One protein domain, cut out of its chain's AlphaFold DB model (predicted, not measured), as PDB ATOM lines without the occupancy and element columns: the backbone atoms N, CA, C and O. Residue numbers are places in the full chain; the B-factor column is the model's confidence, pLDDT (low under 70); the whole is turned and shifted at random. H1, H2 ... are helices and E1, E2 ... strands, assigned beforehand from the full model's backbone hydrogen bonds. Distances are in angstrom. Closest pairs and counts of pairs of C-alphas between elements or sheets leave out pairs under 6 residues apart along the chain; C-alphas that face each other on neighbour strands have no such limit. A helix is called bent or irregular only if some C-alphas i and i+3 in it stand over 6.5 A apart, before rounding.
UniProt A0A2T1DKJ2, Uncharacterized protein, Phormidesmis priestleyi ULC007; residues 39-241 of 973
ATOM      1  N   ILE A  39      -7.467  -6.579  18.189       95.62
ATOM      2  CA  ILE A  39      -7.499  -7.721  17.272       95.62
ATOM      3  C   ILE A  39      -6.379  -7.522  16.253       95.62
ATOM      4  O   ILE A  39      -6.261  -6.451  15.657       95.62
ATOM      5  N   THR A  40      -5.523  -8.521  16.081       95.44
ATOM      6  CA  THR A  40      -4.441  -8.532  15.096       95.44
ATOM      7  C   THR A  40      -4.812  -9.456  13.953       95.44
ATOM      8  O   THR A  40      -5.109 -10.619  14.185       95.44
ATOM      9  N   PHE A  41      -4.751  -8.941  12.731       96.50
ATOM     10  CA  PHE A  41      -4.951  -9.690  11.499       96.50
ATOM     11  C   PHE A  41      -3.610  -9.962  10.827       96.50
ATOM     12  O   PHE A  41      -2.776  -9.055  10.734       96.50
ATOM     13  N   HIS A  42      -3.434 -11.183  10.335       96.31
ATOM     14  CA  HIS A  42      -2.348 -11.594   9.458       96.31
ATOM     15  C   HIS A  42      -2.903 -12.215   8.177       96.31
ATOM     16  O   HIS A  42      -3.958 -12.851   8.199       96.31
ATOM     17  N   ASN A  43      -2.193 -12.006   7.071       95.81
ATOM     18  CA  ASN A  43      -2.542 -12.561   5.775       95.81
ATOM     19  C   ASN A  43      -1.442 -13.509   5.274       95.81
ATOM     20  O   ASN A  43      -0.456 -13.047   4.702       95.81
ATOM     21  N   ASP A  44      -1.634 -14.813   5.453       95.81
ATOM     22  CA  ASP A  44      -0.770 -15.871   4.914       95.81
ATOM     23  C   ASP A  44      -1.094 -16.199   3.437       95.81
ATOM     24  O   ASP A  44      -0.337 -16.922   2.782       95.81
ATOM     25  N   PHE A  45      -2.187 -15.668   2.871       92.94
ATOM     26  CA  PHE A  45      -2.477 -15.833   1.445       92.94
ATOM     27  C   PHE A  45      -1.495 -15.049   0.567       92.94
ATOM     28  O   PHE A  45      -0.910 -14.037   0.956       92.94
ATOM     29  N   ASP A  46      -1.364 -15.482  -0.684       91.50
ATOM     30  CA  ASP A  46      -0.608 -14.796  -1.736       91.50
ATOM     31  C   ASP A  46      -1.418 -13.704  -2.457       91.50
ATOM     32  O   ASP A  46      -0.940 -13.089  -3.415       91.50
ATOM     33  N   PHE A  47      -2.608 -13.390  -1.942       90.00
ATOM     34  CA  PHE A  47      -3.469 -12.312  -2.406       90.00
ATOM     35  C   PHE A  47      -3.960 -11.409  -1.265       90.00
ATOM     36  O   PHE A  47      -3.942 -11.820  -0.107       90.00
ATOM     37  N   PRO A  48      -4.418 -10.175  -1.556       92.25
ATOM     38  CA  PRO A  48      -4.922  -9.274  -0.523       92.25
ATOM     39  C   PRO A  48      -6.242  -9.744   0.104       92.25
ATOM     40  O   PRO A  48      -7.143 -10.183  -0.610       92.25
ATOM     41  N   ILE A  49      -6.390  -9.557   1.414       93.88
ATOM     42  CA  ILE A  49      -7.647  -9.777   2.149       93.88
ATOM     43  C   ILE A  49      -8.205  -8.464   2.698       93.88
ATOM     44  O   ILE A  49      -7.471  -7.503   2.907       93.88
ATOM     45  N   PHE A  50      -9.500  -8.423   2.990       94.69
ATOM     46  CA  PHE A  50     -10.202  -7.226   3.453       94.69
ATOM     47  C   PHE A  50     -10.992  -7.560   4.725       94.69
ATOM     48  O   PHE A  50     -12.176  -7.902   4.644       94.69
ATOM     49  N   PRO A  51     -10.342  -7.520   5.904       96.12
ATOM     50  CA  PRO A  51     -11.002  -7.825   7.161       96.12
ATOM     51  C   PRO A  51     -12.013  -6.741   7.558       96.12
ATOM     52  O   PRO A  51     -11.773  -5.542   7.386       96.12
ATOM     53  N   VAL A  52     -13.136  -7.162   8.135       96.12
ATOM     54  CA  VAL A  52     -14.177  -6.281   8.677       96.12
ATOM     55  C   VAL A  52     -14.599  -6.791  10.046       96.12
ATOM     56  O   VAL A  52     -15.010  -7.939  10.179       96.12
ATOM     57  N   ILE A  53     -14.544  -5.930  11.057       96.25
ATOM     58  CA  ILE A  53     -15.123  -6.197  12.379       96.25
ATOM     59  C   ILE A  53     -16.515  -5.577  12.396       96.25
ATOM     60  O   ILE A  53     -16.642  -4.390  12.108       96.25
ATOM     61  N   GLN A  54     -17.550  -6.335  12.738       95.06
ATOM     62  CA  GLN A  54     -18.932  -5.861  12.800       95.06
ATOM     63  C   GLN A  54     -19.524  -6.104  14.186       95.06
ATOM     64  O   GLN A  54     -19.390  -7.198  14.723       95.06
ATOM     65  N   VAL A  55     -20.252  -5.124  14.720       92.44
ATOM     66  CA  VAL A  55     -21.031  -5.286  15.954       92.44
ATOM     67  C   VAL A  55     -22.477  -4.827  15.766       92.44
ATOM     68  O   VAL A  55     -22.717  -3.869  15.016       92.44
ATOM     69  N   PRO A  56     -23.448  -5.483  16.424       89.75
ATOM     70  CA  PRO A  56     -24.826  -5.010  16.473       89.75
ATOM     71  C   PRO A  56     -24.911  -3.593  17.058       89.75
ATOM     72  O   PRO A  56     -24.330  -3.298  18.107       89.75
ATOM     73  N   ALA A  57     -25.607  -2.685  16.369       85.44
ATOM     74  CA  ALA A  57     -25.737  -1.306  16.829       85.44
ATOM     75  C   ALA A  57     -26.736  -1.176  17.981       85.44
ATOM     76  O   ALA A  57     -26.657  -0.203  18.712       85.44
ATOM     77  N   ASP A  58     -27.629  -2.131  18.220       81.44
ATOM     78  CA  ASP A  58     -28.510  -2.125  19.394       81.44
ATOM     79  C   ASP A  58     -27.722  -2.149  20.718       81.44
ATOM     80  O   ASP A  58     -28.121  -1.519  21.703       81.44
ATOM     81  N   ILE A  59     -26.554  -2.797  20.717       81.31
ATOM     82  CA  ILE A  59     -25.606  -2.805  21.835       81.31
ATOM     83  C   ILE A  59     -24.958  -1.420  22.027       81.31
ATOM     84  O   ILE A  59     -24.692  -1.020  23.162       81.31
ATOM     85  N   CYS A  60     -24.692  -0.692  20.937       80.94
ATOM     86  CA  CYS A  60     -24.018   0.612  20.959       80.94
ATOM     87  C   CYS A  60     -24.981   1.789  21.148       80.94
ATOM     88  O   CYS A  60     -24.716   2.690  21.929       80.94
ATOM     89  N   ASP A  61     -26.101   1.776  20.441       83.00
ATOM     90  CA  ASP A  61     -27.015   2.895  20.210       83.00
ATOM     91  C   ASP A  61     -28.377   2.699  20.892       83.00
ATOM     92  O   ASP A  61     -29.216   3.603  20.898       83.00
ATOM     93  N   GLY A  62     -28.584   1.533  21.513       81.44
ATOM     94  CA  GLY A  62     -29.776   1.164  22.271       81.44
ATOM     95  C   GLY A  62     -30.688   0.180  21.533       81.44
ATOM     96  O   GLY A  62     -30.756   0.162  20.309       81.44
ATOM     97  N   ALA A  63     -31.467  -0.591  22.301       81.06
ATOM     98  CA  ALA A  63     -32.257  -1.751  21.851       81.06
ATOM     99  C   ALA A  63     -33.250  -1.519  20.683       81.06
ATOM    100  O   ALA A  63     -33.805  -2.473  20.152       81.06
ATOM    101  N   GLY A  64     -33.524  -0.266  20.303       80.31
ATOM    102  CA  GLY A  64     -34.382   0.077  19.163       80.31
ATOM    103  C   GLY A  64     -33.641   0.247  17.832       80.31
ATOM    104  O   GLY A  64     -34.290   0.487  16.815       80.31
ATOM    105  N   VAL A  65     -32.307   0.177  17.826       83.44
ATOM    106  CA  VAL A  65     -31.478   0.400  16.637       83.44
ATOM    107  C   VAL A  65     -31.112  -0.940  16.010       83.44
ATOM    108  O   VAL A  65     -30.341  -1.699  16.570       83.44
ATOM    109  N   THR A  66     -31.623  -1.226  14.815       84.44
ATOM    110  CA  THR A  66     -31.382  -2.504  14.109       84.44
ATOM    111  C   THR A  66     -30.153  -2.489  13.197       84.44
ATOM    112  O   THR A  66     -29.949  -3.413  12.416       84.44
ATOM    113  N   ARG A  67     -29.369  -1.409  13.250       91.44
ATOM    114  CA  ARG A  67     -28.198  -1.183  12.396       91.44
ATOM    115  C   ARG A  67     -27.016  -2.033  12.859       91.44
ATOM    116  O   ARG A  67     -27.061  -2.687  13.898       91.44
ATOM    117  N   VAL A  68     -25.915  -1.958  12.123       93.56
ATOM    118  CA  VAL A  68     -24.620  -2.489  12.554       93.56
ATOM    119  C   VAL A  68     -23.533  -1.441  12.420       93.56
ATOM    120  O   VAL A  68     -23.571  -0.586  11.530       93.56
ATOM    121  N   ARG A  69     -22.532  -1.530  13.291       93.88
ATOM    122  CA  ARG A  69     -21.302  -0.748  13.185       93.88
ATOM    123  C   ARG A  69     -20.192  -1.626  12.636       93.88
ATOM    124  O   ARG A  69     -20.134  -2.814  12.947       93.88
ATOM    125  N   ARG A  70     -19.312  -1.048  11.821       95.81
ATOM    126  CA  ARG A  70     -18.197  -1.752  11.180       95.81
ATOM    127  C   ARG A  70     -16.878  -1.031  11.399       95.81
ATOM    128  O   ARG A  70     -16.845   0.195  11.385       95.81
ATOM    129  N   ILE A  71     -15.799  -1.790  11.557       95.81
ATOM    130  CA  ILE A  71     -14.421  -1.332  11.374       95.81
ATOM    131  C   ILE A  71     -13.893  -2.052  10.146       95.81
ATOM    132  O   ILE A  71     -13.798  -3.278  10.137       95.81
ATOM    133  N   VAL A  72     -13.552  -1.284   9.120       95.62
ATOM    134  CA  VAL A  72     -12.933  -1.795   7.898       95.62
ATOM    135  C   VAL A  72     -11.428  -1.687   8.048       95.62
ATOM    136  O   VAL A  72     -10.921  -0.623   8.417       95.62
ATOM    137  N   VAL A  73     -10.736  -2.797   7.804       94.25
ATOM    138  CA  VAL A  73      -9.300  -2.943   8.031       94.25
ATOM    139  C   VAL A  73      -8.567  -2.922   6.689       94.25
ATOM    140  O   VAL A  73      -8.725  -3.806   5.851       94.25
ATOM    141  N   ASN A  74      -7.747  -1.898   6.501       89.62
ATOM    142  CA  ASN A  74      -6.903  -1.649   5.340       89.62
ATOM    143  C   ASN A  74      -5.429  -1.624   5.763       89.62
ATOM    144  O   ASN A  74      -5.083  -1.241   6.884       89.62
ATOM    145  N   GLY A  75      -4.532  -2.024   4.871       80.69
ATOM    146  CA  GLY A  75      -3.104  -1.958   5.149       80.69
ATOM    147  C   GLY A  75      -2.520  -0.558   4.964       80.69
ATOM    148  O   GLY A  75      -3.225   0.438   4.777       80.69
ATOM    149  N   ALA A  76      -1.197  -0.461   5.074       75.25
ATOM    150  CA  ALA A  76      -0.493   0.820   5.103       75.25
ATOM    151  C   ALA A  76      -0.467   1.531   3.735       75.25
ATOM    152  O   ALA A  76       0.501   1.449   2.979       75.25
ATOM    153  N   GLY A  77      -1.512   2.317   3.454       75.12
ATOM    154  CA  GLY A  77      -1.609   3.144   2.246       75.12
ATOM    155  C   GLY A  77      -2.173   2.419   1.021       75.12
ATOM    156  O   GLY A  77      -1.963   2.876  -0.102       75.12
ATOM    157  N   HIS A  78      -2.880   1.311   1.229       81.75
ATOM    158  CA  HIS A  78      -3.597   0.569   0.195       81.75
ATOM    159  C   HIS A  78      -4.836  -0.109   0.790       81.75
ATOM    160  O   HIS A  78      -4.924  -0.310   2.001       81.75
ATOM    161  N   ASP A  79      -5.780  -0.483  -0.068       85.19
ATOM    162  CA  ASP A  79      -6.987  -1.185   0.362       85.19
ATOM    163  C   ASP A  79      -6.655  -2.642   0.715       85.19
ATOM    164  O   ASP A  79      -5.931  -3.317  -0.025       85.19
ATOM    165  N   GLY A  80      -7.198  -3.125   1.836       91.25
ATOM    166  CA  GLY A  80      -6.956  -4.480   2.343       91.25
ATOM    167  C   GLY A  80      -5.531  -4.729   2.851       91.25
ATOM    168  O   GLY A  80      -4.637  -3.895   2.698       91.25
ATOM    169  N   LEU A  81      -5.329  -5.886   3.482       94.44
ATOM    170  CA  LEU A  81      -4.039  -6.402   3.938       94.44
ATOM    171  C   LEU A  81      -3.377  -7.199   2.815       94.44
ATOM    172  O   LEU A  81      -3.947  -8.171   2.322       94.44
ATOM    173  N   GLN A  82      -2.165  -6.818   2.430       94.81
ATOM    174  CA  GLN A  82      -1.381  -7.509   1.405       94.81
ATOM    175  C   GLN A  82      -0.817  -8.843   1.924       94.81
ATOM    176  O   GLN A  82      -0.795  -9.069   3.136       94.81
ATOM    177  N   PRO A  83      -0.329  -9.724   1.032       94.94
ATOM    178  CA  PRO A  83       0.355 -10.952   1.430       94.94
ATOM    179  C   PRO A  83       1.470 -10.714   2.451       94.94
ATOM    180  O   PRO A  83       2.344  -9.868   2.242       94.94
ATOM    181  N   ASN A  84       1.484 -11.514   3.515       94.31
ATOM    182  CA  ASN A  84       2.382 -11.450   4.675       94.31
ATOM    183  C   ASN A  84       2.273 -10.162   5.513       94.31
ATOM    184  O   ASN A  84       3.112  -9.908   6.388       94.31
ATOM    185  N   GLU A  85       1.277  -9.312   5.262       94.06
ATOM    186  CA  GLU A  85       1.062  -8.118   6.068       94.06
ATOM    187  C   GLU A  85       0.361  -8.468   7.382       94.06
ATOM    188  O   GLU A  85      -0.492  -9.348   7.460       94.06
ATOM    189  N   THR A  86       0.736  -7.749   8.440       93.44
ATOM    190  CA  THR A  86       0.108  -7.851   9.758       93.44
ATOM    191  C   THR A  86      -0.365  -6.480  10.199       93.44
ATOM    192  O   THR A  86       0.436  -5.538  10.236       93.44
ATOM    193  N   LEU A  87      -1.621  -6.376  10.624       94.12
ATOM    194  CA  LEU A  87      -2.176  -5.146  11.173       94.12
ATOM    195  C   LEU A  87      -2.917  -5.418  12.482       94.12
ATOM    196  O   LEU A  87      -3.723  -6.337  12.577       94.12
ATOM    197  N   THR A  88      -2.674  -4.595  13.499       94.12
ATOM    198  CA  THR A  88      -3.394  -4.649  14.775       94.12
ATOM    199  C   THR A  88      -4.372  -3.493  14.911       94.12
ATOM    200  O   THR A  88      -3.954  -2.338  14.900       94.12
ATOM    201  N   VAL A  89      -5.647  -3.809  15.124       94.38
ATOM    202  CA  VAL A  89      -6.738  -2.873  15.410       94.38
ATOM    203  C   VAL A  89      -6.899  -2.707  16.915       94.38
ATOM    204  O   VAL A  89      -7.102  -3.693  17.622       94.38
ATOM    205  N   LEU A  90      -6.824  -1.476  17.430       92.12
ATOM    206  CA  LEU A  90      -7.253  -1.197  18.803       92.12
ATOM    207  C   LEU A  90      -8.770  -1.043  18.833       92.12
ATOM    208  O   LEU A  90      -9.319  -0.150  18.191       92.12
ATOM    209  N   ILE A  91      -9.440  -1.909  19.588       92.25
ATOM    210  CA  ILE A  91     -10.900  -1.944  19.633       92.25
ATOM    211  C   ILE A  91     -11.422  -0.712  20.387       92.25
ATOM    212  O   ILE A  91     -11.018  -0.504  21.534       92.25
ATOM    213  N   PRO A  92     -12.282   0.126  19.779       88.62
ATOM    214  CA  PRO A  92     -12.707   1.376  20.394       88.62
ATOM    215  C   PRO A  92     -13.360   1.183  21.767       88.62
ATOM    216  O   PRO A  92     -14.267   0.369  21.942       88.62
ATOM    217  N   GLN A  93     -12.916   1.987  22.734       80.38
ATOM    218  CA  GLN A  93     -13.612   2.194  24.000       80.38
ATOM    219  C   GLN A  93     -14.535   3.395  23.826       80.38
ATOM    220  O   GLN A  93     -14.115   4.541  23.972       80.38
ATOM    221  N   GLU A  94     -15.777   3.151  23.432       70.69
ATOM    222  CA  GLU A  94     -16.726   4.241  23.251       70.69
ATOM    223  C   GLU A  94     -17.382   4.626  24.584       70.69
ATOM    224  O   GLU A  94     -17.726   3.783  25.415       70.69
ATOM    225  N   SER A  95     -17.542   5.930  24.809       59.16
ATOM    226  CA  SER A  95     -18.387   6.460  25.872       59.16
ATOM    227  C   SER A  95     -19.594   7.124  25.223       59.16
ATOM    228  O   SER A  95     -19.454   8.034  24.409       59.16
ATOM    229  N   ASN A  96     -20.800   6.682  25.578       47.66
ATOM    230  CA  ASN A  96     -22.013   7.253  24.990       47.66
ATOM    231  C   ASN A  96     -22.345   8.649  25.523       47.66
ATOM    232  O   ASN A  96     -23.316   9.251  25.067       47.66
ATOM    233  N   ASN A  97     -21.574   9.190  26.474       48.62
ATOM    234  CA  ASN A  97     -21.833  10.535  26.963       48.62
ATOM    235  C   ASN A  97     -20.640  11.172  27.709       48.62
ATOM    236  O   ASN A  97     -20.385  10.836  28.864       48.62
ATOM    237  N   PRO A  98     -19.940  12.163  27.131       48.34
ATOM    238  CA  PRO A  98     -18.939  12.948  27.860       48.34
ATOM    239  C   PRO A  98     -19.562  13.923  28.881       48.34
ATOM    240  O   PRO A  98     -18.838  14.621  29.587       48.34
ATOM    241  N   SER A  99     -20.898  14.004  28.961       52.16
ATOM    242  CA  SER A  99     -21.609  14.984  29.799       52.16
ATOM    243  C   SER A  99     -21.518  14.701  31.302       52.16
ATOM    244  O   SER A  99     -21.717  15.617  32.100       52.16
ATOM    245  N   SER A 100     -21.247  13.455  31.700       50.78
ATOM    246  CA  SER A 100     -21.160  13.052  33.101       50.78
ATOM    247  C   SER A 100     -20.108  11.953  33.273       50.78
ATOM    248  O   SER A 100     -20.269  10.877  32.705       50.78
ATOM    249  N   PRO A 101     -19.076  12.152  34.112       56.34
ATOM    250  CA  PRO A 101     -18.138  11.095  34.507       56.34
ATOM    251  C   PRO A 101     -18.798   9.884  35.192       56.34
ATOM    252  O   PRO A 101     -18.119   8.898  35.462       56.34
ATOM    253  N   ALA A 102     -20.088   9.978  35.536       56.97
ATOM    254  CA  ALA A 102     -20.856   8.916  36.175       56.97
ATOM    255  C   ALA A 102     -21.648   8.043  35.185       56.97
ATOM    256  O   ALA A 102     -22.206   7.031  35.609       56.97
ATOM    257  N   ASP A 103     -21.715   8.413  33.900       53.47
ATOM    258  CA  ASP A 103     -22.375   7.572  32.904       53.47
ATOM    259  C   ASP A 103     -21.461   6.376  32.579       53.47
ATOM    260  O   ASP A 103     -20.276   6.564  32.286       53.47
ATOM    261  N   PRO A 104     -21.967   5.132  32.658       59.06
ATOM    262  CA  PRO A 104     -21.154   3.948  32.419       59.06
ATOM    263  C   PRO A 104     -20.622   3.962  30.982       59.06
ATOM    264  O   PRO A 104     -21.368   4.185  30.030       59.06
ATOM    265  N   MET A 105     -19.323   3.709  30.824       60.28
ATOM    266  CA  MET A 105     -18.696   3.586  29.509       60.28
ATOM    267  C   MET A 105     -19.342   2.419  28.746       60.28
ATOM    268  O   MET A 105     -19.281   1.271  29.191       60.28
ATOM    269  N   ILE A 106     -19.993   2.705  27.613       65.25
ATOM    270  CA  ILE A 106     -20.654   1.690  26.784       65.25
ATOM    271  C   ILE A 106     -19.610   1.093  25.841       65.25
ATOM    272  O   ILE A 106     -19.404   1.534  24.716       65.25
ATOM    273  N   ARG A 107     -18.938   0.042  26.318       76.06
ATOM    274  CA  ARG A 107     -17.942  -0.725  25.555       76.06
ATOM    275  C   ARG A 107     -18.626  -1.679  24.571       76.06
ATOM    276  O   ARG A 107     -18.490  -2.893  24.686       76.06
ATOM    277  N   CYS A 108     -19.422  -1.161  23.639       83.50
ATOM    278  CA  CYS A 108     -20.246  -2.027  22.793       83.50
ATOM    279  C   CYS A 108     -19.412  -2.966  21.911       83.50
ATOM    280  O   CYS A 108     -19.737  -4.145  21.813       83.50
ATOM    281  N   TRP A 109     -18.263  -2.496  21.410       89.56
ATOM    282  CA  TRP A 109     -17.312  -3.309  20.649       89.56
ATOM    283  C   TRP A 109     -16.712  -4.492  21.414       89.56
ATOM    284  O   TRP A 109     -16.077  -5.342  20.798       89.56
ATOM    285  N   TYR A 110     -16.850  -4.520  22.741       87.94
ATOM    286  CA  TYR A 110     -16.307  -5.574  23.591       87.94
ATOM    287  C   TYR A 110     -17.336  -6.681  23.849       87.94
ATOM    288  O   TYR A 110     -16.952  -7.782  24.199       87.94
ATOM    289  N   ARG A 111     -18.638  -6.427  23.697       82.44
ATOM    290  CA  ARG A 111     -19.670  -7.347  24.207       82.44
ATOM    291  C   ARG A 111     -19.938  -8.559  23.328       82.44
ATOM    292  O   ARG A 111     -20.318  -9.587  23.864       82.44
ATOM    293  N   SER A 112     -19.829  -8.389  22.019       85.62
ATOM    294  CA  SER A 112     -19.958  -9.439  21.010       85.62
ATOM    295  C   SER A 112     -19.752  -8.788  19.646       85.62
ATOM    296  O   SER A 112     -20.273  -7.696  19.391       85.62
ATOM    297  N   GLY A 113     -18.984  -9.427  18.776       90.56
ATOM    298  CA  GLY A 113     -18.802  -8.979  17.407       90.56
ATOM    299  C   GLY A 113     -18.432 -10.111  16.471       90.56
ATOM    300  O   GLY A 113     -17.957 -11.157  16.897       90.56
ATOM    301  N   ARG A 114     -18.627  -9.866  15.177       92.06
ATOM    302  CA  ARG A 114     -18.251 -10.766  14.085       92.06
ATOM    303  C   ARG A 114     -17.059 -10.224  13.318       92.06
ATOM    304  O   ARG A 114     -16.884  -9.010  13.194       92.06
ATOM    305  N   ILE A 115     -16.276 -11.129  12.761       94.31
ATOM    306  CA  ILE A 115     -15.116 -10.868  11.923       94.31
ATOM    307  C   ILE A 115     -15.385 -11.491  10.553       94.31
ATOM    308  O   ILE A 115     -15.577 -12.694  10.430       94.31
ATOM    309  N   TYR A 116     -15.358 -10.667   9.512       93.50
ATOM    310  CA  TYR A 116     -15.456 -11.088   8.115       93.50
ATOM    311  C   TYR A 116     -14.095 -10.906   7.441       93.50
ATOM    312  O   TYR A 116     -13.404  -9.932   7.736       93.50
ATOM    313  N   ILE A 117     -13.701 -11.804   6.530       93.00
ATOM    314  CA  ILE A 117     -12.411 -11.729   5.814       93.00
ATOM    315  C   ILE A 117     -12.631 -11.861   4.306       93.00
ATOM    316  O   ILE A 117     -12.486 -12.927   3.723       93.00
ATOM    317  N   PHE A 118     -12.951 -10.767   3.625       90.19
ATOM    318  CA  PHE A 118     -13.228 -10.862   2.192       90.19
ATOM    319  C   PHE A 118     -11.934 -11.049   1.379       90.19
ATOM    320  O   PHE A 118     -10.941 -10.384   1.667       90.19
ATOM    321  N   PRO A 119     -11.927 -11.878   0.319       86.62
ATOM    322  CA  PRO A 119     -10.815 -11.957  -0.633       86.62
ATOM    323  C   PRO A 119     -10.922 -10.904  -1.753       86.62
ATOM    324  O   PRO A 119     -10.180 -10.935  -2.732       86.62
ATOM    325  N   VAL A 120     -11.900 -10.001  -1.648       84.62
ATOM    326  CA  VAL A 120     -12.212  -8.952  -2.619       84.62
ATOM    327  C   VAL A 120     -12.416  -7.627  -1.904       84.62
ATOM    328  O   VAL A 120     -12.860  -7.591  -0.756       84.62
ATOM    329  N   ASN A 121     -12.114  -6.533  -2.599       88.69
ATOM    330  CA  ASN A 121     -12.267  -5.192  -2.055       88.69
ATOM    331  C   ASN A 121     -13.710  -4.951  -1.594       88.69
ATOM    332  O   ASN A 121     -14.645  -5.101  -2.382       88.69
ATOM    333  N   LEU A 122     -13.877  -4.527  -0.337       89.06
ATOM    334  CA  LEU A 122     -15.188  -4.405   0.301       89.06
ATOM    335  C   LEU A 122     -16.145  -3.479  -0.461       89.06
ATOM    336  O   LEU A 122     -17.289  -3.847  -0.695       89.06
ATOM    337  N   THR A 123     -15.690  -2.294  -0.881       89.25
ATOM    338  CA  THR A 123     -16.535  -1.349  -1.633       89.25
ATOM    339  C   THR A 123     -16.997  -1.944  -2.956       89.25
ATOM    340  O   THR A 123     -18.126  -1.717  -3.386       89.25
ATOM    341  N   THR A 124     -16.129  -2.723  -3.595       85.06
ATOM    342  CA  THR A 124     -16.463  -3.382  -4.856       85.06
ATOM    343  C   THR A 124     -17.449  -4.526  -4.628       85.06
ATOM    344  O   THR A 124     -18.453  -4.610  -5.328       85.06
ATOM    345  N   PHE A 125     -17.220  -5.348  -3.601       85.75
ATOM    346  CA  PHE A 125     -18.130  -6.414  -3.188       85.75
ATOM    347  C   PHE A 125     -19.530  -5.886  -2.855       85.75
ATOM    348  O   PHE A 125     -20.513  -6.338  -3.437       85.75
ATOM    349  N   GLU A 126     -19.620  -4.878  -1.986       88.69
ATOM    350  CA  GLU A 126     -20.884  -4.240  -1.610       88.69
ATOM    351  C   GLU A 126     -21.585  -3.603  -2.821       88.69
ATOM    352  O   GLU A 126     -22.800  -3.725  -2.972       88.69
ATOM    353  N   GLY A 127     -20.831  -2.964  -3.722       86.00
ATOM    354  CA  GLY A 127     -21.370  -2.415  -4.966       86.00
ATOM    355  C   GLY A 127     -21.983  -3.491  -5.865       86.00
ATOM    356  O   GLY A 127     -23.108  -3.332  -6.342       86.00
ATOM    357  N   ASN A 128     -21.287  -4.614  -6.040       79.06
ATOM    358  CA  ASN A 128     -21.782  -5.716  -6.854       79.06
ATOM    359  C   ASN A 128     -22.975  -6.431  -6.183       79.06
ATOM    360  O   ASN A 128     -23.900  -6.841  -6.880       79.06
ATOM    361  N   MET A 129     -23.004  -6.557  -4.846       79.75
ATOM    362  CA  MET A 129     -24.172  -7.079  -4.112       79.75
ATOM    363  C   MET A 129     -25.439  -6.282  -4.430       79.75
ATOM    364  O   MET A 129     -26.497  -6.877  -4.631       79.75
ATOM    365  N   VAL A 130     -25.327  -4.951  -4.495       82.50
ATOM    366  CA  VAL A 130     -26.432  -4.048  -4.852       82.50
ATOM    367  C   VAL A 130     -26.796  -4.148  -6.334       82.50
ATOM    368  O   VAL A 130     -27.968  -4.042  -6.689       82.50
ATOM    369  N   GLU A 131     -25.815  -4.356  -7.216       79.50
ATOM    370  CA  GLU A 131     -26.072  -4.579  -8.644       79.50
ATOM    371  C   GLU A 131     -26.835  -5.890  -8.899       79.50
ATOM    372  O   GLU A 131     -27.692  -5.950  -9.790       79.50
ATOM    373  N   VAL A 132     -26.521  -6.932  -8.121       69.06
ATOM    374  CA  VAL A 132     -27.204  -8.231  -8.156       69.06
ATOM    375  C   VAL A 132     -28.624  -8.103  -7.614       69.06
ATOM    376  O   VAL A 132     -29.567  -8.486  -8.307       69.06
ATOM    377  N   ASP A 133     -28.778  -7.518  -6.424       69.25
ATOM    378  CA  ASP A 133     -30.069  -7.226  -5.803       69.25
ATOM    379  C   ASP A 133     -30.032  -5.872  -5.085       69.25
ATOM    380  O   ASP A 133     -29.358  -5.688  -4.071       69.25
ATOM    381  N   SER A 134     -30.836  -4.926  -5.572       81.62
ATOM    382  CA  SER A 134     -30.927  -3.585  -4.994       81.62
ATOM    383  C   SER A 134     -31.377  -3.566  -3.527       81.62
ATOM    384  O   SER A 134     -31.099  -2.588  -2.836       81.62
ATOM    385  N   ASN A 135     -32.032  -4.620  -3.023       80.88
ATOM    386  CA  ASN A 135     -32.425  -4.724  -1.611       80.88
ATOM    387  C   ASN A 135     -31.214  -4.833  -0.665       80.88
ATOM    388  O   ASN A 135     -31.306  -4.479   0.516       80.88
ATOM    389  N   ASN A 136     -30.052  -5.231  -1.193       82.06
ATOM    390  CA  ASN A 136     -28.800  -5.291  -0.446       82.06
ATOM    391  C   ASN A 136     -28.216  -3.908  -0.131       82.06
ATOM    392  O   ASN A 136     -27.240  -3.823   0.611       82.06
ATOM    393  N   SER A 137     -28.805  -2.807  -0.622       89.19
ATOM    394  CA  SER A 137     -28.315  -1.450  -0.330       89.19
ATOM    395  C   SER A 137     -28.240  -1.166   1.172       89.19
ATOM    396  O   SER A 137     -27.328  -0.481   1.629       89.19
ATOM    397  N   SER A 138     -29.170  -1.739   1.944       90.12
ATOM    398  CA  SER A 138     -29.217  -1.641   3.408       90.12
ATOM    399  C   SER A 138     -28.036  -2.318   4.116       90.12
ATOM    400  O   SER A 138     -27.728  -1.978   5.253       90.12
ATOM    401  N   GLN A 139     -27.347  -3.245   3.448       90.31
ATOM    402  CA  GLN A 139     -26.203  -3.979   3.992       90.31
ATOM    403  C   GLN A 139     -24.860  -3.321   3.647       90.31
ATOM    404  O   GLN A 139     -23.821  -3.797   4.099       90.31
ATOM    405  N   THR A 140     -24.855  -2.256   2.837       92.81
ATOM    406  CA  THR A 140     -23.626  -1.563   2.419       92.81
ATOM    407  C   THR A 140     -23.110  -0.615   3.495       92.81
ATOM    408  O   THR A 140     -23.882  -0.030   4.259       92.81
ATOM    409  N   THR A 141     -21.790  -0.449   3.563       94.81
ATOM    410  CA  THR A 141     -21.147   0.396   4.564       94.81
ATOM    411  C   THR A 141     -21.272   1.872   4.177       94.81
ATOM    412  O   THR A 141     -20.684   2.349   3.206       94.81
ATOM    413  N   ASN A 142     -22.006   2.639   4.979       94.56
ATOM    414  CA  ASN A 142     -22.137   4.083   4.857       94.56
ATOM    415  C   ASN A 142     -21.108   4.816   5.733       94.56
ATOM    416  O   ASN A 142     -21.295   5.009   6.933       94.56
ATOM    417  N   TYR A 143     -20.039   5.304   5.105       92.81
ATOM    418  CA  TYR A 143     -18.992   6.102   5.762       92.81
ATOM    419  C   TYR A 143     -19.386   7.565   6.030       92.81
ATOM    420  O   TYR A 143     -18.664   8.293   6.713       92.81
ATOM    421  N   LYS A 144     -20.498   8.033   5.448       92.25
ATOM    422  CA  LYS A 144     -20.958   9.433   5.507       92.25
ATOM    423  C   LYS A 144     -22.205   9.605   6.371       92.25
ATOM    424  O   LYS A 144     -22.864  10.641   6.278       92.25
ATOM    425  N   ASP A 145     -22.551   8.602   7.169       90.44
ATOM    426  CA  ASP A 145     -23.696   8.689   8.058       90.44
ATOM    427  C   ASP A 145     -23.506   9.843   9.061       90.44
ATOM    428  O   ASP A 145     -22.488   9.893   9.749       90.44
ATOM    429  N   PRO A 146     -24.444  10.801   9.157       86.38
ATOM    430  CA  PRO A 146     -24.274  11.967  10.022       86.38
ATOM    431  C   PRO A 146     -24.364  11.631  11.516       86.38
ATOM    432  O   PRO A 146     -23.877  12.406  12.336       86.38
ATOM    433  N   THR A 147     -24.995  10.510  11.876       83.31
ATOM    434  CA  THR A 147     -25.085  10.024  13.261       83.31
ATOM    435  C   THR A 147     -23.838   9.241  13.666       83.31
ATOM    436  O   THR A 147     -23.468   9.254  14.834       83.31
ATOM    437  N   HIS A 148     -23.165   8.624  12.691       84.25
ATOM    438  CA  HIS A 148     -21.971   7.801  12.877       84.25
ATOM    439  C   HIS A 148     -20.943   8.082  11.773       84.25
ATOM    440  O   HIS A 148     -20.709   7.229  10.911       84.25
ATOM    441  N   PRO A 149     -20.344   9.287  11.744       85.31
ATOM    442  CA  PRO A 149     -19.386   9.629  10.704       85.31
ATOM    443  C   PRO A 149     -18.176   8.696  10.780       85.31
ATOM    444  O   PRO A 149     -17.719   8.355  11.871       85.31
ATOM    445  N   SER A 150     -17.631   8.315   9.621       88.56
ATOM    446  CA  SER A 150     -16.401   7.524   9.560       88.56
ATOM    447  C   SER A 150     -15.279   8.222  10.325       88.56
ATOM    448  O   SER A 150     -14.881   9.341   9.988       88.56
ATOM    449  N   VAL A 151     -14.722   7.531  11.316       87.81
ATOM    450  CA  VAL A 151     -13.557   7.973  12.084       87.81
ATOM    451  C   VAL A 151     -12.403   6.998  11.905       87.81
ATOM    452  O   VAL A 151     -12.599   5.798  11.713       87.81
ATOM    453  N   ALA A 152     -11.179   7.522  11.959       89.06
ATOM    454  CA  ALA A 152      -9.990   6.684  11.966       89.06
ATOM    455  C   ALA A 152      -9.914   5.916  13.293       89.06
ATOM    456  O   ALA A 152      -9.908   6.525  14.366       89.06
ATOM    457  N   VAL A 153      -9.821   4.593  13.214       88.81
ATOM    458  CA  VAL A 153      -9.546   3.731  14.367       88.81
ATOM    459  C   VAL A 153      -8.030   3.583  14.497       88.81
ATOM    460  O   VAL A 153      -7.358   3.357  13.486       88.81
ATOM    461  N   PRO A 154      -7.449   3.713  15.704       88.81
ATOM    462  CA  PRO A 154      -6.025   3.479  15.893       88.81
ATOM    463  C   PRO A 154      -5.643   2.056  15.479       88.81
ATOM    464  O   PRO A 154      -6.070   1.075  16.090       88.81
ATOM    465  N   CYS A 155      -4.797   1.962  14.460       88.81
ATOM    466  CA  CYS A 155      -4.240   0.709  13.981       88.81
ATOM    467  C   CYS A 155      -2.723   0.771  13.956       88.81
ATOM    468  O   CYS A 155      -2.140   1.852  13.912       88.81
ATOM    469  N   TYR A 156      -2.084  -0.389  14.033       85.88
ATOM    470  CA  TYR A 156      -0.637  -0.528  14.119       85.88
ATOM    471  C   TYR A 156      -0.147  -1.563  13.117       85.88
ATOM    472  O   TYR A 156      -0.747  -2.624  12.987       85.88
ATOM    473  N   GLU A 157       0.972  -1.282  12.461       83.69
ATOM    474  CA  GLU A 157       1.696  -2.267  11.663       83.69
ATOM    475  C   GLU A 157       2.372  -3.293  12.594       83.69
ATOM    476  O   GLU A 157       2.981  -2.944  13.622       83.69
ATOM    477  N   GLY A 158       2.265  -4.574  12.237       77.56
ATOM    478  CA  GLY A 158       2.762  -5.681  13.050       77.56
ATOM    479  C   GLY A 158       1.975  -5.880  14.356       77.56
ATOM    480  O   GLY A 158       0.871  -5.351  14.518       77.56
ATOM    481  N   PRO A 159       2.546  -6.592  15.346       66.06
ATOM    482  CA  PRO A 159       1.946  -6.808  16.665       66.06
ATOM    483  C   PRO A 159       2.056  -5.552  17.552       66.06
ATOM    484  O   PRO A 159       2.499  -5.619  18.700       66.06
ATOM    485  N   ARG A 160       1.638  -4.385  17.047       68.38
ATOM    486  CA  ARG A 160       1.725  -3.060  17.703       68.38
ATOM    487  C   ARG A 160       3.126  -2.451  17.777       68.38
ATOM    488  O   ARG A 160       3.420  -1.678  18.685       68.38
ATOM    489  N   ASN A 161       3.984  -2.764  16.810       65.81
ATOM    490  CA  ASN A 161       5.373  -2.294  16.810       65.81
ATOM    491  C   ASN A 161       5.521  -0.876  16.243       65.81
ATOM    492  O   ASN A 161       6.472  -0.171  16.578       65.81
ATOM    493  N   LYS A 162       4.582  -0.450  15.392       73.38
ATOM    494  CA  LYS A 162       4.604   0.858  14.737       73.38
ATOM    495  C   LYS A 162       3.171   1.362  14.537       73.38
ATOM    496  O   LYS A 162       2.354   0.594  14.036       73.38
ATOM    497  N   PRO A 163       2.834   2.610  14.917       75.81
ATOM    498  CA  PRO A 163       1.541   3.196  14.573       75.81
ATOM    499  C   PRO A 163       1.318   3.125  13.060       75.81
ATOM    500  O   PRO A 163       2.193   3.515  12.287       75.81
ATOM    501  N   GLY A 164       0.169   2.598  12.657       70.69
ATOM    502  CA  GLY A 164      -0.268   2.567  11.272       70.69
ATOM    503  C   GLY A 164      -0.603   3.972  10.782       70.69
ATOM    504  O   GLY A 164      -0.780   4.907  11.570       70.69
ATOM    505  N   ALA A 165      -0.674   4.132   9.464       74.12
ATOM    506  CA  ALA A 165      -1.083   5.396   8.877       74.12
ATOM    507  C   ALA A 165      -2.568   5.679   9.175       74.12
ATOM    508  O   ALA A 165      -3.385   4.775   9.365       74.12
ATOM    509  N   SER A 166      -2.925   6.965   9.226       70.44
ATOM    510  CA  SER A 166      -4.330   7.372   9.307       70.44
ATOM    511  C   SER A 166      -5.080   6.843   8.080       70.44
ATOM    512  O   SER A 166      -4.610   7.029   6.959       70.44
ATOM    513  N   GLY A 167      -6.218   6.179   8.296       76.94
ATOM    514  CA  GLY A 167      -6.993   5.524   7.237       76.94
ATOM    515  C   GLY A 167      -6.761   4.015   7.107       76.94
ATOM    516  O   GLY A 167      -7.571   3.357   6.463       76.94
ATOM    517  N   ASN A 168      -5.748   3.447   7.776       85.94
ATOM    518  CA  ASN A 168      -5.575   1.989   7.830       85.94
ATOM    519  C   ASN A 168      -6.785   1.300   8.473       85.94
ATOM    520  O   ASN A 168      -7.111   0.177   8.137       85.94
ATOM    521  N   CYS A 169      -7.486   1.961   9.389       91.81
ATOM    522  CA  CYS A 169      -8.745   1.443   9.900       91.81
ATOM    523  C   CYS A 169      -9.763   2.559  10.008       91.81
ATOM    524  O   CYS A 169      -9.462   3.637  10.527       91.81
ATOM    525  N   THR A 170     -10.968   2.292   9.529       93.50
ATOM    526  CA  THR A 170     -12.041   3.284   9.458       93.50
ATOM    527  C   THR A 170     -13.347   2.689   9.931       93.50
ATOM    528  O   THR A 170     -13.684   1.565   9.555       93.50
ATOM    529  N   THR A 171     -14.091   3.444  10.737       93.94
ATOM    530  CA  THR A 171     -15.449   3.050  11.105       93.94
ATOM    531  C   THR A 171     -16.442   3.335   9.983       93.94
ATOM    532  O   THR A 171     -16.261   4.236   9.165       93.94
ATOM    533  N   GLY A 172     -17.532   2.583   9.977       94.06
ATOM    534  CA  GLY A 172     -18.717   2.851   9.178       94.06
ATOM    535  C   GLY A 172     -19.944   2.229   9.831       94.06
ATOM    536  O   GLY A 172     -19.842   1.545  10.851       94.06
ATOM    537  N   VAL A 173     -21.109   2.461   9.239       94.38
ATOM    538  CA  VAL A 173     -22.369   1.848   9.671       94.38
ATOM    539  C   VAL A 173     -23.116   1.276   8.482       94.38
ATOM    540  O   VAL A 173     -23.008   1.806   7.382       94.38
ATOM    541  N   ALA A 174     -23.886   0.219   8.699       94.94
ATOM    542  CA  ALA A 174     -24.838  -0.295   7.722       94.94
ATOM    543  C   ALA A 174     -26.205  -0.446   8.388       94.94
ATOM    544  O   ALA A 174     -26.295  -0.627   9.603       94.94
ATOM    545  N   ASP A 175     -27.276  -0.337   7.610       92.38
ATOM    546  CA  ASP A 175     -28.634  -0.405   8.152       92.38
ATOM    547  C   ASP A 175     -29.023  -1.828   8.563       92.38
ATOM    548  O   ASP A 175     -29.851  -1.982   9.454       92.38
ATOM    549  N   ASN A 176     -28.374  -2.832   7.969       89.81
ATOM    550  CA  ASN A 176     -28.504  -4.249   8.283       89.81
ATOM    551  C   ASN A 176     -27.124  -4.931   8.321       89.81
ATOM    552  O   ASN A 176     -26.181  -4.501   7.648       89.81
ATOM    553  N   SER A 177     -27.022  -6.036   9.067       87.81
ATOM    554  CA  SER A 177     -25.917  -6.998   8.937       87.81
ATOM    555  C   SER A 177     -25.770  -7.470   7.492       87.81
ATOM    556  O   SER A 177     -26.734  -7.444   6.725       87.81
ATOM    557  N   PHE A 178     -24.582  -7.965   7.136       84.56
ATOM    558  CA  PHE A 178     -24.487  -8.803   5.946       84.56
ATOM    559  C   PHE A 178     -25.484  -9.964   6.043       84.56
ATOM    560  O   PHE A 178     -25.677 -10.532   7.122       84.56
ATOM    561  N   ALA A 179     -26.148 -10.274   4.936       73.12
ATOM    562  CA  ALA A 179     -27.037 -11.419   4.856       73.12
ATOM    563  C   ALA A 179     -26.250 -12.724   5.037       73.12
ATOM    564  O   ALA A 179     -25.047 -12.778   4.802       73.12
ATOM    565  N   ALA A 180     -26.944 -13.787   5.449       63.25
ATOM    566  CA  ALA A 180     -26.342 -15.098   5.717       63.25
ATOM    567  C   ALA A 180     -25.710 -15.769   4.476       63.25
ATOM    568  O   ALA A 180     -25.179 -16.864   4.581       63.25
ATOM    569  N   ASP A 181     -25.818 -15.147   3.301       61.94
ATOM    570  CA  ASP A 181     -25.312 -15.626   2.018       61.94
ATOM    571  C   ASP A 181     -24.076 -14.874   1.514       61.94
ATOM    572  O   ASP A 181     -23.594 -15.141   0.409       61.94
ATOM    573  N   VAL A 182     -23.569 -13.905   2.280       73.12
ATOM    574  CA  VAL A 182     -22.245 -13.361   1.989       73.12
ATOM    575  C   VAL A 182     -21.195 -14.425   2.311       73.12
ATOM    576  O   VAL A 182     -21.355 -15.133   3.299       73.12
ATOM    577  N   PRO A 183     -20.099 -14.518   1.536       72.06
ATOM    578  CA  PRO A 183     -19.041 -15.488   1.791       72.06
ATOM    579  C   PRO A 183     -18.349 -15.177   3.122       72.06
ATOM    580  O   PRO A 183     -17.423 -14.366   3.182       72.06
ATOM    581  N   ALA A 184     -18.832 -15.794   4.195       75.88
ATOM    582  CA  ALA A 184     -18.397 -15.500   5.546       75.88
ATOM    583  C   ALA A 184     -18.250 -16.777   6.366       75.88
ATOM    584  O   ALA A 184     -19.169 -17.569   6.542       75.88
ATOM    585  N   GLN A 185     -17.058 -16.925   6.926       81.25
ATOM    586  CA  GLN A 185     -16.809 -17.844   8.015       81.25
ATOM    587  C   GLN A 185     -17.422 -17.179   9.236       81.25
ATOM    588  O   GLN A 185     -17.199 -15.980   9.435       81.25
ATOM    589  N   LEU A 186     -18.154 -17.929  10.054       82.31
ATOM    590  CA  LEU A 186     -18.531 -17.396  11.348       82.31
ATOM    591  C   LEU A 186     -17.249 -17.295  12.179       82.31
ATOM    592  O   LEU A 186     -16.667 -18.307  12.551       82.31
ATOM    593  N   ALA A 187     -16.757 -16.083  12.389       89.38
ATOM    594  CA  ALA A 187     -15.689 -15.812  13.331       89.38
ATOM    595  C   ALA A 187     -16.201 -14.752  14.297       89.38
ATOM    596  O   ALA A 187     -16.407 -13.608  13.889       89.38
ATOM    597  N   GLU A 188     -16.455 -15.123  15.545       89.44
ATOM    598  CA  GLU A 188     -16.995 -14.208  16.548       89.44
ATOM    599  C   GLU A 188     -16.021 -14.015  17.702       89.44
ATOM    600  O   GLU A 188     -15.076 -14.780  17.920       89.44
ATOM    601  N   TYR A 189     -16.207 -12.907  18.406       91.81
ATOM    602  CA  TYR A 189     -15.422 -12.590  19.579       91.81
ATOM    603  C   TYR A 189     -16.251 -11.874  20.634       91.81
ATOM    604  O   TYR A 189     -17.161 -11.103  20.322       91.81
ATOM    605  N   THR A 190     -15.839 -12.051  21.886       88.88
ATOM    606  CA  THR A 190     -16.294 -11.263  23.031       88.88
ATOM    607  C   THR A 190     -15.090 -10.926  23.911       88.88
ATOM    608  O   THR A 190     -14.200 -11.739  24.121       88.88
ATOM    609  N   PHE A 191     -15.031  -9.700  24.418       87.56
ATOM    610  CA  PHE A 191     -14.073  -9.256  25.425       87.56
ATOM    611  C   PHE A 191     -14.818  -8.920  26.718       87.56
ATOM    612  O   PHE A 191     -15.561  -7.941  26.782       87.56
ATOM    613  N   ASP A 192     -14.575  -9.674  27.780       78.19
ATOM    614  CA  ASP A 192     -15.200  -9.442  29.083       78.19
ATOM    615  C   ASP A 192     -14.182  -9.556  30.236       78.19
ATOM    616  O   ASP A 192     -12.962  -9.471  30.020       78.19
ATOM    617  N   SER A 193     -14.672  -9.661  31.479       64.06
ATOM    618  CA  SER A 193     -13.854 -10.086  32.618       64.06
ATOM    619  C   SER A 193     -14.525 -11.164  33.452       64.06
ATOM    620  O   SER A 193     -15.747 -11.236  33.562       64.06
ATOM    621  N   ASP A 194     -13.694 -11.965  34.119       56.62
ATOM    622  CA  ASP A 194     -14.121 -13.070  34.987       56.62
ATOM    623  C   ASP A 194     -14.855 -12.642  36.274       56.62
ATOM    624  O   ASP A 194     -15.324 -13.497  37.025       56.62
ATOM    625  N   ASN A 195     -14.990 -11.341  36.553       55.47
ATOM    626  CA  ASN A 195     -15.729 -10.847  37.719       55.47
ATOM    627  C   ASN A 195     -17.061 -10.184  37.333       55.47
ATOM    628  O   ASN A 195     -17.375  -9.079  37.767       55.47
ATOM    629  N   ALA A 196     -17.883 -10.890  36.554       50.09
ATOM    630  CA  ALA A 196     -19.220 -10.430  36.167       50.09
ATOM    631  C   ALA A 196     -20.218 -10.321  37.348       50.09
ATOM    632  O   ALA A 196     -21.313  -9.788  37.192       50.09
ATOM    633  N   SER A 197     -19.866 -10.853  38.529       43.25
ATOM    634  CA  SER A 197     -20.767 -10.980  39.689       43.25
ATOM    635  C   SER A 197     -21.060  -9.665  40.415       43.25
ATOM    636  O   SER A 197     -22.083  -9.534  41.091       43.25
ATOM    637  N   THR A 198     -20.198  -8.662  40.259       48.31
ATOM    638  CA  THR A 198     -20.556  -7.288  40.582       48.31
ATOM    639  C   THR A 198     -21.144  -6.680  39.321       48.31
ATOM    640  O   THR A 198     -20.455  -6.612  38.316       48.31
ATOM    641  N   ASN A 199     -22.372  -6.161  39.366       47.31
ATOM    642  CA  ASN A 199     -22.960  -5.309  38.313       47.31
ATOM    643  C   ASN A 199     -22.127  -4.028  37.999       47.31
ATOM    644  O   ASN A 199     -22.650  -3.071  37.430       47.31
ATOM    645  N   GLY A 200     -20.863  -3.957  38.426       50.66
ATOM    646  CA  GLY A 200     -19.906  -2.896  38.167       50.66
ATOM    647  C   GLY A 200     -18.840  -3.373  37.184       50.66
ATOM    648  O   GLY A 200     -18.372  -4.495  37.298       50.66
ATOM    649  N   ASP A 201     -18.518  -2.488  36.241       54.59
ATOM    650  CA  ASP A 201     -17.463  -2.537  35.218       54.59
ATOM    651  C   ASP A 201     -16.972  -3.947  34.808       54.59
ATOM    652  O   ASP A 201     -16.261  -4.590  35.592       54.59
ATOM    653  N   PRO A 202     -17.227  -4.400  33.558       52.94
ATOM    654  CA  PRO A 202     -16.662  -5.639  33.018       52.94
ATOM    655  C   PRO A 202     -15.124  -5.644  32.950       52.94
ATOM    656  O   PRO A 202     -14.571  -6.575  32.386       52.94
ATOM    657  N   ASP A 203     -14.426  -4.671  33.537       57.22
ATOM    658  CA  ASP A 203     -12.971  -4.616  33.694       57.22
ATOM    659  C   ASP A 203     -12.501  -4.562  35.163       57.22
ATOM    660  O   ASP A 203     -11.328  -4.325  35.439       57.22
ATOM    661  N   SER A 204     -13.378  -4.843  36.136       57.09
ATOM    662  CA  SER A 204     -12.991  -5.012  37.552       57.09
ATOM    663  C   SER A 204     -12.356  -6.382  37.866       57.09
ATOM    664  O   SER A 204     -12.172  -6.751  39.030       57.09
ATOM    665  N   GLY A 205     -11.999  -7.138  36.827       68.94
ATOM    666  CA  GLY A 205     -11.441  -8.479  36.914       68.94
ATOM    667  C   GLY A 205     -10.348  -8.735  35.882       68.94
ATOM    668  O   GLY A 205      -9.736  -7.831  35.323       68.94
ATOM    669  N   ILE A 206     -10.086 -10.012  35.645       72.38
ATOM    670  CA  ILE A 206      -9.092 -10.459  34.674       72.38
ATOM    671  C   ILE A 206      -9.662 -10.207  33.289       72.38
ATOM    672  O   ILE A 206     -10.779 -10.633  33.019       72.38
ATOM    673  N   ALA A 207      -8.908  -9.526  32.431       81.38
ATOM    674  CA  ALA A 207      -9.285  -9.363  31.038       81.38
ATOM    675  C   ALA A 207      -9.379 -10.728  30.355       81.38
ATOM    676  O   ALA A 207      -8.384 -11.452  30.301       81.38
ATOM    677  N   MET A 208     -10.552 -11.040  29.823       82.88
ATOM    678  CA  MET A 208     -10.824 -12.263  29.089       82.88
ATOM    679  C   MET A 208     -11.117 -11.937  27.631       82.88
ATOM    680  O   MET A 208     -11.596 -10.846  27.292       82.88
ATOM    681  N   ALA A 209     -10.782 -12.890  26.774       87.62
ATOM    682  CA  ALA A 209     -11.200 -12.907  25.391       87.62
ATOM    683  C   ALA A 209     -11.810 -14.274  25.091       87.62
ATOM    684  O   ALA A 209     -11.190 -15.310  25.353       87.62
ATOM    685  N   ASP A 210     -12.994 -14.221  24.508       86.44
ATOM    686  CA  ASP A 210     -13.737 -15.343  23.981       86.44
ATOM    687  C   ASP A 210     -13.664 -15.244  22.464       86.44
ATOM    688  O   ASP A 210     -13.855 -14.165  21.898       86.44
ATOM    689  N   ILE A 211     -13.353 -16.354  21.811       87.88
ATOM    690  CA  ILE A 211     -13.324 -16.443  20.358       87.88
ATOM    691  C   ILE A 211     -13.942 -17.748  19.904       87.88
ATOM    692  O   ILE A 211     -13.757 -18.778  20.555       87.88
ATOM    693  N   ASP A 212     -14.602 -17.703  18.756       85.06
ATOM    694  CA  ASP A 212     -14.967 -18.860  17.963       85.06
ATOM    695  C   ASP A 212     -14.674 -18.619  16.479       85.06
ATOM    696  O   ASP A 212     -14.802 -17.515  15.959       85.06
ATOM    697  N   VAL A 213     -14.190 -19.663  15.808       87.56
ATOM    698  CA  VAL A 213     -14.135 -19.733  14.346       87.56
ATOM    699  C   VAL A 213     -14.914 -20.984  13.998       87.56
ATOM    700  O   VAL A 213     -14.452 -22.087  14.276       87.56
ATOM    701  N   SER A 214     -16.120 -20.817  13.478       79.94
ATOM    702  CA  SER A 214     -17.113 -21.862  13.260       79.94
ATOM    703  C   SER A 214     -17.509 -21.943  11.793       79.94
ATOM    704  O   SER A 214     -17.588 -20.939  11.085       79.94
ATOM    705  N   HIS A 215     -17.793 -23.160  11.337       80.31
ATOM    706  CA  HIS A 215     -18.200 -23.463   9.963       80.31
ATOM    707  C   HIS A 215     -19.707 -23.666   9.830       80.31
ATOM    708  O   HIS A 215     -20.150 -24.454   9.001       80.31
ATOM    709  N   VAL A 216     -20.482 -22.961  10.657       74.50
ATOM    710  CA  VAL A 216     -21.953 -22.992  10.657       74.50
ATOM    711  C   VAL A 216     -22.604 -22.072   9.628       74.50
ATOM    712  O   VAL A 216     -23.715 -22.366   9.198       74.50
ATOM    713  N   ASP A 217     -21.940 -20.985   9.234       73.50
ATOM    714  CA  ASP A 217     -22.460 -20.096   8.194       73.50
ATOM    715  C   ASP A 217     -22.011 -20.646   6.830       73.50
ATOM    716  O   ASP A 217     -22.741 -21.421   6.202       73.50
ATOM    717  N   ASP A 218     -20.766 -20.368   6.441       76.31
ATOM    718  CA  ASP A 218     -20.133 -20.938   5.251       76.31
ATOM    719  C   ASP A 218     -18.737 -21.505   5.542       76.31
ATOM    720  O   ASP A 218     -18.072 -21.153   6.516       76.31
ATOM    721  N   LEU A 219     -18.265 -22.365   4.642       80.19
ATOM    722  CA  LEU A 219     -16.872 -22.782   4.500       80.19
ATOM    723  C   LEU A 219     -16.350 -22.238   3.162       80.19
ATOM    724  O   LEU A 219     -16.731 -22.729   2.096       80.19
ATOM    725  N   TYR A 220     -15.490 -21.214   3.211       80.62
ATOM    726  CA  TYR A 220     -14.996 -20.538   1.996       80.62
ATOM    727  C   TYR A 220     -13.510 -20.147   2.031       80.62
ATOM    728  O   TYR A 220     -12.860 -20.171   0.986       80.62
ATOM    729  N   LEU A 221     -12.954 -19.826   3.207       88.44
ATOM    730  CA  LEU A 221     -11.530 -19.549   3.394       88.44
ATOM    731  C   LEU A 221     -11.002 -20.267   4.643       88.44
ATOM    732  O   LEU A 221     -11.697 -20.305   5.658       88.44
ATOM    733  N   PRO A 222      -9.765 -20.793   4.608       91.88
ATOM    734  CA  PRO A 222      -9.089 -21.260   5.809       91.88
ATOM    735  C   PRO A 222      -8.713 -20.060   6.688       91.88
ATOM    736  O   PRO A 222      -7.913 -19.210   6.297       91.88
ATOM    737  N   ILE A 223      -9.327 -19.983   7.867       92.81
ATOM    738  CA  ILE A 223      -9.076 -18.946   8.870       92.81
ATOM    739  C   ILE A 223      -8.772 -19.646  10.187       92.81
ATOM    740  O   ILE A 223      -9.525 -20.527  10.611       92.81
ATOM    741  N   ALA A 224      -7.693 -19.236  10.839       93.88
ATOM    742  CA  ALA A 224      -7.326 -19.678  12.170       93.88
ATOM    743  C   ALA A 224      -7.269 -18.479  13.114       93.88
ATOM    744  O   ALA A 224      -6.853 -17.387  12.733       93.88
ATOM    745  N   ALA A 225      -7.683 -18.660  14.363       93.88
ATOM    746  CA  ALA A 225      -7.626 -17.585  15.335       93.88
ATOM    747  C   ALA A 225      -7.319 -18.082  16.746       93.88
ATOM    748  O   ALA A 225      -7.689 -19.189  17.136       93.88
ATOM    749  N   SER A 226      -6.624 -17.262  17.524       92.50
ATOM    750  CA  SER A 226      -6.261 -17.558  18.908       92.50
ATOM    751  C   SER A 226      -6.353 -16.301  19.760       92.50
ATOM    752  O   SER A 226      -6.245 -15.182  19.265       92.50
ATOM    753  N   VAL A 227      -6.478 -16.457  21.072       91.06
ATOM    754  CA  VAL A 227      -6.246 -15.324  21.975       91.06
ATOM    755  C   VAL A 227      -4.747 -15.035  22.074       91.06
ATOM    756  O   VAL A 227      -3.914 -15.930  21.909       91.06
ATOM    757  N   VAL A 228      -4.381 -13.796  22.391       88.44
ATOM    758  CA  VAL A 228      -2.984 -13.422  22.639       88.44
ATOM    759  C   VAL A 228      -2.626 -13.792  24.071       88.44
ATOM    760  O   VAL A 228      -2.764 -12.988  24.998       88.44
ATOM    761  N   ASN A 229      -2.202 -15.032  24.264       79.06
ATOM    762  CA  ASN A 229      -1.694 -15.543  25.536       79.06
ATOM    763  C   ASN A 229      -0.294 -16.158  25.386       79.06
ATOM    764  O   ASN A 229       0.143 -16.890  26.276       79.06
ATOM    765  N   ASN A 230       0.414 -15.828  24.295       74.31
ATOM    766  CA  ASN A 230       1.771 -16.293  23.991       74.31
ATOM    767  C   ASN A 230       1.831 -17.806  23.826       74.31
ATOM    768  O   ASN A 230       2.769 -18.484  24.245       74.31
ATOM    769  N   GLY A 231       0.768 -18.318  23.218       72.31
ATOM    770  CA  GLY A 231       0.672 -19.684  22.768       72.31
ATOM    771  C   GLY A 231       0.356 -20.685  23.867       72.31
ATOM    772  O   GLY A 231       0.459 -21.892  23.635       72.31
ATOM    773  N   ALA A 232      -0.067 -20.212  25.047       71.50
ATOM    774  CA  ALA A 232      -0.548 -21.085  26.113       71.50
ATOM    775  C   ALA A 232      -1.707 -21.970  25.626       71.50
ATOM    776  O   ALA A 232      -1.830 -23.123  26.048       71.50
ATOM    777  N   THR A 233      -2.500 -21.472  24.674       76.38
ATOM    778  CA  THR A 233      -3.549 -22.240  24.003       76.38
ATOM    779  C   THR A 233      -3.351 -22.276  22.498       76.38
ATOM    780  O   THR A 233      -2.738 -21.385  21.919       76.38
ATOM    781  N   GLY A 234      -3.821 -23.360  21.877       83.88
ATOM    782  CA  GLY A 234      -3.818 -23.496  20.423       83.88
ATOM    783  C   GLY A 234      -4.882 -22.625  19.756       83.88
ATOM    784  O   GLY A 234      -5.699 -21.999  20.434       83.88
ATOM    785  N   TYR A 235      -4.871 -22.609  18.428       90.69
ATOM    786  CA  TYR A 235      -5.827 -21.854  17.621       90.69
ATOM    787  C   TYR A 235      -7.125 -22.627  17.357       90.69
ATOM    788  O   TYR A 235      -7.134 -23.855  17.334       90.69
ATOM    789  N   MET A 236      -8.213 -21.920  17.082       88.75
ATOM    790  CA  MET A 236      -9.435 -22.492  16.514       88.75
ATOM    791  C   MET A 236      -9.559 -22.160  15.031       88.75
ATOM    792  O   MET A 236      -8.936 -21.212  14.560       88.75
ATOM    793  N   GLY A 237     -10.340 -22.947  14.294       89.50
ATOM    794  CA  GLY A 237     -10.483 -22.802  12.841       89.50
ATOM    795  C   GLY A 237      -9.560 -23.732  12.050       89.50
ATOM    796  O   GLY A 237      -9.194 -24.812  12.524       89.50
ATOM    797  N   GLY A 238      -9.219 -23.339  10.822       88.38
ATOM    798  CA  GLY A 238      -8.447 -24.125   9.860       88.38
ATOM    799  C   GLY A 238      -7.185 -23.404   9.384       88.38
ATOM    800  O   GLY A 238      -7.246 -22.277   8.915       88.38
ATOM    801  N   ALA A 239      -6.048 -24.099   9.455       88.75
ATOM    802  CA  ALA A 239      -4.714 -23.602   9.091       88.75
ATOM    803  C   ALA A 239      -4.234 -24.063   7.704       88.75
ATOM    804  O   ALA A 239      -3.040 -24.046   7.407       88.75
ATOM    805  N   MET A 240      -5.141 -24.622   6.906       90.00
ATOM    806  CA  MET A 240      -4.799 -25.263   5.644       90.00
ATOM    807  C   MET A 240      -4.393 -24.216   4.607       90.00
ATOM    808  O   MET A 240      -5.078 -23.208   4.465       90.00
ATOM    809  N   ASP A 241      -3.331 -24.480   3.843       89.38
ATOM    810  CA  ASP A 241      -2.990 -23.628   2.707       89.38
ATOM    811  C   ASP A 241      -4.126 -23.626   1.677       89.38
ATOM    812  O   ASP A 241      -4.847 -24.614   1.490       89.38
TER     813      ASP A 241
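This is residues 39 to 241 of the 973 residues of an uncharacterized protein of Phormidesmis priestleyi ULC007 (UniProt A0A2T1DKJ2). A strongly twisted sheet of six strands makes a wall, and a small sheet of three strands, E1, E4 and E6, is partly face to face with it near E2, E3 and E7, as a loose sandwich. Short helices lie at the large sheet's margins, H1 with H2 and the helical hairpin H3 and H4, while E10 lies near E1, E8 and E9. The printed part has 203 residues, with four named helices and ten named strands in the order E1 E2 H1 E3 E4 H2 E5 H3 H4 E6 E7 E8 E9 E10. The class is mixed, helices and strands, with under half of the residues in named elements; the whole is compact, with a radius of gyration of the C-alphas of 17.0 A and spans of 46 by 43 by 35 A.

The largest sheet runs E7, residues 169 to 174, E3, 68 to 73, E2, 50 to 56, E5, 113 to 118, E8, 186 to 193, and E9, 207 to 214, with neighbours antiparallel. Within hydrogen-bond range are N 70 and O 172 at 2.8 A, N 71 and O 53 at 2.8 A, N 52 and O 116 at 2.8 A, N 115 and O 187 at 2.7 A, and N 190 and O 210 at 2.9 A in the hairpin of E8 and E9. From edge to edge the strands' lines turn by 116 degrees. The second sheet runs E1, residues 39 to 43, E4, 86 to 90, and E6, 155 to 157, antiparallel, with N 41 and O 87 at 2.8 A and N 88 and O 156 at 2.8 A. The sandwich, two sheets face to face, has its facing parts 10.6 A centre to centre and its best planes 42 degrees apart. E10, residues 223 to 227, pairs with no named strand; its closest C-alpha to E9 is Val 227, 6.5 A from that of Ala 209. H1, residues 57 to 61, only grazes the large sheet and touches H2, residues 108 to 111, at the C-alphas of Cys 60 and Cys 108, 5.0 A apart. H2 is only just at the sheet's level, with a height of 3.8 A. H3, residues 122 to 132, and H4, 134 to 139, only graze the sheet and form a hairpin, opposite ways at a shallow tilt of 32 degrees, closest at the C-alphas of Val 130 and Asn 136, 5.2 A. Every O i to N i+4 pair is within range in H1 and H3, H2 is too short for one, and H4 has 0 of 2, with 2 of 3 O i to N i+3 pairs.

E1 begins at C-alpha 39, (-7.499, -7.721, 17.272), and E10 ends at C-alpha 227, (-6.246, -15.324, 21.975). E8 and E9 measure 23.0 A and 23.1 A, E2 19.7 A, and H3 15.2 A. H4 is only just irregular, with C-alphas 135 and 138 6.7 A apart.

The two C-alphas farthest apart, of Ser 100 and Asp 241, are 51.0 A apart. The printed part has no cut. The links E3 to E4, E4 to H2, H4 to E6, E6 to E7, E7 to E8 and E8 to E9 are long. Mean pLDDT of the printed part is 82.1; 32 residues are under 70, among them 95 to 106 and 193 to 205.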